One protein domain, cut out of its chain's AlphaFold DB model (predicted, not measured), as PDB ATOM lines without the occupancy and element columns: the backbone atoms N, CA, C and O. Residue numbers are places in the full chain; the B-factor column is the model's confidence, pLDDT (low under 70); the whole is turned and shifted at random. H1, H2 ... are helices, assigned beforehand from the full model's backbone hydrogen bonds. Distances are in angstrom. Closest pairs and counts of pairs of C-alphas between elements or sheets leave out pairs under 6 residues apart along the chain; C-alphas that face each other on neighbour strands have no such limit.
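Overview. This is residues 3 to 42 of the 49 residues of an uncharacterized protein of Acinetobacter baumannii 21072 (UniProt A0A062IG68). A lone helix, H1, stands at one end of an elongated shape, and a long strip with no named element, residues 16 to 37, leads from it to a small looped head at the other end, where the strip folds back into the short helix H2, residues 38 to 41, near the end of the printed part. The helix H1 sticks out with residues 3 to 9 and 11 to 15, and H1 and H2 have no contact with each other. The printed part has 40 residues, with two named helices in the order H1, H2 and no named strand; the class is all helix, though only 17 of the 40 residues are in named elements. The whole is extended, with a radius of gyration of the C-alphas of 15.1 A, and the C-alphas span 41 by 21 by 13 A.

Arrangement. H1, residues 3 to 15, is the longest helix. Residues 3 to 9 and 11 to 17 stand free, with no C-alpha 8 or more residues away along the chain within 10 A. H2, residues 38 to 41, is apart from H1: no C-alpha of the one is within 8 A of the other. In H1 every O i to N i+4 pair is within hydrogen-bond range; H2, with four residues, is too short for such a pair, and its one O i to N i+3 pair is within range.

Along the chain. H1 runs 18.6 A from C-alpha 3 at (39.020, 4.454, -19.235) to C-alpha 15 at (27.469, -7.691, -27.207). H2, 6.0 A from first to last C-alpha, ends with C-alpha 41 at (23.991, 9.503, -8.283).

Size, cuts and confidence. The C-alphas of Gln 16 and Ala 33, the two farthest apart, are 41.7 A apart. The link from H1 to H2, residues 16 to 37, is long, at 22 residues. The printed part has no cut, its mean pLDDT is 91.9, and no printed residue is under 70.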
ATOM      1  N   ASP A   3      40.461   4.471 -18.984       82.06
ATOM      2  CA  ASP A   3      39.020   4.454 -19.235       82.06
ATOM      3  C   ASP A   3      38.641   3.731 -20.531       82.06
ATOM      4  O   ASP A   3      37.632   3.033 -20.572       82.06
ATOM      5  N   GLU A   4      39.491   3.797 -21.559       92.44
ATOM      6  CA  GLU A   4      39.241   3.137 -22.846       92.44
ATOM      7  C   GLU A   4      39.155   1.609 -22.712       92.44
ATOM      8  O   GLU A   4      38.280   0.971 -23.296       92.44
ATOM      9  N   LYS A   5      40.009   1.008 -21.871       93.62
ATOM     10  CA  LYS A   5      39.971  -0.437 -21.606       93.62
ATOM     11  C   LYS A   5      38.651  -0.850 -20.950       93.62
ATOM     12  O   LYS A   5      38.068  -1.854 -21.350       93.62
ATOM     13  N   PHE A   6      38.190  -0.097 -19.950       94.19
ATOM     14  CA  PHE A   6      36.942  -0.402 -19.243       94.19
ATOM     15  C   PHE A   6      35.714  -0.198 -20.133       94.19
ATOM     16  O   PHE A   6      34.781  -0.996 -20.075       94.19
ATOM     17  N   LEU A   7      35.738   0.826 -20.989       94.69
ATOM     18  CA  LEU A   7      34.684   1.071 -21.967       94.69
ATOM     19  C   LEU A   7      34.573  -0.084 -22.969       94.69
ATOM     20  O   LEU A   7      33.488  -0.631 -23.157       94.69
ATOM     21  N   ASN A   8      35.694  -0.488 -23.567       96.56
ATOM     22  CA  ASN A   8      35.712  -1.582 -24.536       96.56
ATOM     23  C   ASN A   8      35.284  -2.920 -23.905       96.56
ATOM     24  O   ASN A   8      34.517  -3.660 -24.519       96.56
ATOM     25  N   ASP A   9      35.703  -3.215 -22.668       96.31
ATOM     26  CA  ASP A   9      35.263  -4.410 -21.927       96.31
ATOM     27  C   ASP A   9      33.746  -4.417 -21.676       96.31
ATOM     28  O   ASP A   9      33.081  -5.431 -21.901       96.31
ATOM     29  N   LEU A  10      33.173  -3.274 -21.275       95.56
ATOM     30  CA  LEU A  10      31.728  -3.138 -21.083       95.56
ATOM     31  C   LEU A  10      30.962  -3.369 -22.393       95.56
ATOM     32  O   LEU A  10      29.987  -4.122 -22.403       95.56
ATOM     33  N   ILE A  11      31.418  -2.768 -23.499       96.75
ATOM     34  CA  ILE A  11      30.808  -2.938 -24.826       96.75
ATOM     35  C   ILE A  11      30.809  -4.416 -25.232       96.75
ATOM     36  O   ILE A  11      29.767  -4.945 -25.619       96.75
ATOM     37  N   GLN A  12      31.949  -5.100 -25.096       98.25
ATOM     38  CA  GLN A  12      32.065  -6.521 -25.434       98.25
ATOM     39  C   GLN A  12      31.125  -7.390 -24.595       98.25
ATOM     40  O   GLN A  12      30.435  -8.258 -25.129       98.25
ATOM     41  N   LYS A  13      31.026  -7.130 -23.287       98.06
ATOM     42  CA  LYS A  13      30.124  -7.890 -22.416       98.06
ATOM     43  C   LYS A  13      28.658  -7.711 -22.801       98.06
ATOM     44  O   LYS A  13      27.922  -8.695 -22.781       98.06
ATOM     45  N   ILE A  14      28.246  -6.500 -23.179       97.44
ATOM     46  CA  ILE A  14      26.888  -6.235 -23.673       97.44
ATOM     47  C   ILE A  14      26.633  -6.995 -24.983       97.44
ATOM     48  O   ILE A  14      25.604  -7.654 -25.108       97.44
ATOM     49  N   GLN A  15      27.577  -6.966 -25.930       97.81
ATOM     50  CA  GLN A  15      27.469  -7.691 -27.207       97.81
ATOM     51  C   GLN A  15      27.357  -9.212 -27.023       97.81
ATOM     52  O   GLN A  15      26.674  -9.877 -27.796       97.81
ATOM     53  N   GLN A  16      27.975  -9.757 -25.975       98.38
ATOM     54  CA  GLN A  16      27.888 -11.173 -25.600       98.38
ATOM     55  C   GLN A  16      26.573 -11.546 -24.885       98.38
ATOM     56  O   GLN A  16      26.386 -12.701 -24.512       98.38
ATOM     57  N   GLY A  17      25.658 -10.593 -24.679       98.06
ATOM     58  CA  GLY A  17      24.353 -10.838 -24.060       98.06
ATOM     59  C   GLY A  17      24.358 -10.850 -22.528       98.06
ATOM     60  O   GLY A  17      23.360 -11.254 -21.923       98.06
ATOM     61  N   HIS A  18      25.439 -10.396 -21.879       97.94
ATOM     62  CA  HIS A  18      25.475 -10.296 -20.421       97.94
ATOM     63  C   HIS A  18      24.404  -9.331 -19.899       97.94
ATOM     64  O   HIS A  18      24.223  -8.227 -20.410       97.94
ATOM     65  N   GLN A  19      23.729  -9.742 -18.826       96.44
ATOM     66  CA  GLN A  19      22.717  -8.937 -18.149       96.44
ATOM     67  C   GLN A  19      23.342  -8.171 -16.983       96.44
ATOM     68  O   GLN A  19      23.984  -8.759 -16.111       96.44
ATOM     69  N   PHE A  20      23.108  -6.863 -16.940       96.19
ATOM     70  CA  PHE A  20      23.571  -5.995 -15.863       96.19
ATOM     71  C   PHE A  20      22.403  -5.528 -15.004       96.19
ATOM     72  O   PHE A  20      21.287  -5.325 -15.479       96.19
ATOM     73  N   LYS A  21      22.668  -5.331 -13.712       95.62
ATOM     74  CA  LYS A  21      21.708  -4.689 -12.816       95.62
ATOM     75  C   LYS A  21      21.808  -3.182 -13.001       95.62
ATOM     76  O   LYS A  21      22.859  -2.599 -12.752       95.62
ATOM     77  N   TYR A  22      20.703  -2.564 -13.394       91.06
ATOM     78  CA  TYR A  22      20.605  -1.117 -13.520       91.06
ATOM     79  C   TYR A  22      19.992  -0.520 -12.259       91.06
ATOM     80  O   TYR A  22      18.975  -0.996 -11.752       91.06
ATOM     81  N   LEU A  23      20.612   0.543 -11.754       89.94
ATOM     82  CA  LEU A  23      20.051   1.349 -10.682       89.94
ATOM     83  C   LEU A  23      19.415   2.600 -11.283       89.94
ATOM     84  O   LEU A  23      20.108   3.519 -11.705       89.94
ATOM     85  N   TYR A  24      18.086   2.637 -11.304       88.44
ATOM     86  CA  TYR A  24      17.353   3.807 -11.777       88.44
ATOM     87  C   TYR A  24      17.389   4.931 -10.742       88.44
ATOM     88  O   TYR A  24      17.001   4.727  -9.584       88.44
ATOM     89  N   PHE A  25      17.787   6.117 -11.189       90.19
ATOM     90  CA  PHE A  25      17.666   7.384 -10.477       90.19
ATOM     91  C   PHE A  25      17.064   8.426 -11.428       90.19
ATOM     92  O   PHE A  25      17.220   8.321 -12.644       90.19
ATOM     93  N   TRP A  26      16.326   9.395 -10.889       84.69
ATOM     94  CA  TRP A  26      15.657  10.419 -11.688       84.69
ATOM     95  C   TRP A  26      15.744  11.768 -10.990       84.69
ATOM     96  O   TRP A  26      15.271  11.916  -9.864       84.69
ATOM     97  N   GLY A  27      16.328  12.746 -11.679       87.38
ATOM     98  CA  GLY A  27      16.538  14.085 -11.143       87.38
ATOM     99  C   GLY A  27      17.608  14.156 -10.048       87.38
ATOM    100  O   GLY A  27      18.211  13.159  -9.651       87.38
ATOM    101  N   HIS A  28      17.849  15.378  -9.584       88.12
ATOM    102  CA  HIS A  28      18.810  15.698  -8.525       88.12
ATOM    103  C   HIS A  28      18.128  16.089  -7.204       88.12
ATOM    104  O   HIS A  28      18.804  16.358  -6.218       88.12
ATOM    105  N   THR A  29      16.795  16.162  -7.174       88.56
ATOM    106  CA  THR A  29      16.051  16.603  -5.993       88.56
ATOM    107  C   THR A  29      15.935  15.454  -4.986       88.56
ATOM    108  O   THR A  29      15.324  14.432  -5.314       88.56
ATOM    109  N   PRO A  30      16.485  15.592  -3.767       87.94
ATOM    110  CA  PRO A  30      16.346  14.572  -2.737       87.94
ATOM    111  C   PRO A  30      14.900  14.517  -2.232       87.94
ATOM    112  O   PRO A  30      14.220  15.537  -2.124       87.94
ATOM    113  N   LYS A  31      14.428  13.326  -1.856       87.19
ATOM    114  CA  LYS A  31      13.092  13.130  -1.265       87.19
ATOM    115  C   LYS A  31      12.956  13.805   0.095       87.19
ATOM    116  O   LYS A  31      11.865  14.218   0.477       87.19
ATOM    117  N   LYS A  32      14.051  13.855   0.852       87.75
ATOM    118  CA  LYS A  32      14.159  14.545   2.136       87.75
ATOM    119  C   LYS A  32      15.483  15.285   2.165       87.75
ATOM    120  O   LYS A  32      16.521  14.694   1.874       87.75
ATOM    121  N   ALA A  33      15.445  16.559   2.539       81.06
ATOM    122  CA  ALA A  33      16.661  17.331   2.746       81.06
ATOM    123  C   ALA A  33      17.567  16.625   3.770       81.06
ATOM    124  O   ALA A  33      17.079  16.083   4.763       81.06
ATOM    125  N   ASN A  34      18.875  16.636   3.511       81.56
ATOM    126  CA  ASN A  34      19.918  16.062   4.371       81.56
ATOM    127  C   ASN A  34      19.854  14.537   4.585       81.56
ATOM    128  O   ASN A  34      20.535  14.022   5.470       81.56
ATOM    129  N   LEU A  35      19.079  13.799   3.783       88.19
ATOM    130  CA  LEU A  35      19.097  12.336   3.772       88.19
ATOM    131  C   LEU A  35      19.633  11.826   2.434       88.19
ATOM    132  O   LEU A  35      19.179  12.254   1.375       88.19
ATOM    133  N   ILE A  36      20.583  10.892   2.485       89.56
ATOM    134  CA  ILE A  36      21.132  10.268   1.280       89.56
ATOM    135  C   ILE A  36      20.072   9.350   0.673       89.56
ATOM    136  O   ILE A  36      19.604   8.400   1.302       89.56
ATOM    137  N   ASP A  37      19.716   9.622  -0.576       91.12
ATOM    138  CA  ASP A  37      18.886   8.759  -1.404       91.12
ATOM    139  C   ASP A  37      19.464   8.665  -2.824       91.12
ATOM    140  O   ASP A  37      20.580   9.108  -3.089       91.12
ATOM    141  N   LYS A  38      18.710   8.083  -3.763       92.44
ATOM    142  CA  LYS A  38      19.167   7.878  -5.146       92.44
ATOM    143  C   LYS A  38      19.508   9.176  -5.901       92.44
ATOM    144  O   LYS A  38      20.128   9.086  -6.956       92.44
ATOM    145  N   SER A  39      19.150  10.358  -5.396       90.69
ATOM    146  CA  SER A  39      19.626  11.633  -5.952       90.69
ATOM    147  C   SER A  39      21.151  11.796  -5.844       90.69
ATOM    148  O   SER A  39      21.725  12.567  -6.615       90.69
ATOM    149  N   CYS A  40      21.830  11.025  -4.979       90.94
ATOM    150  CA  CYS A  40      23.288  11.055  -4.836       90.94
ATOM    151  C   CYS A  40      24.067  10.570  -6.062       90.94
ATOM    152  O   CYS A  40      25.259  10.830  -6.168       90.94
ATOM    153  N   PHE A  41      23.402   9.889  -6.998       92.00
ATOM    154  CA  PHE A  41      23.991   9.503  -8.283       92.00
ATOM    155  C   PHE A  41      23.941  10.631  -9.325       92.00
ATOM    156  O   PHE A  41      24.488  10.480 -10.418       92.00
ATOM    157  N   SER A  42      23.286  11.756  -9.021       89.62
ATOM    158  CA  SER A  42      23.264  12.915  -9.911       89.62
ATOM    159  C   SER A  42      24.584  13.683  -9.856       89.62
ATOM    160  O   SER A  42      25.204  13.813  -8.804       89.62
TER     161      SER A  42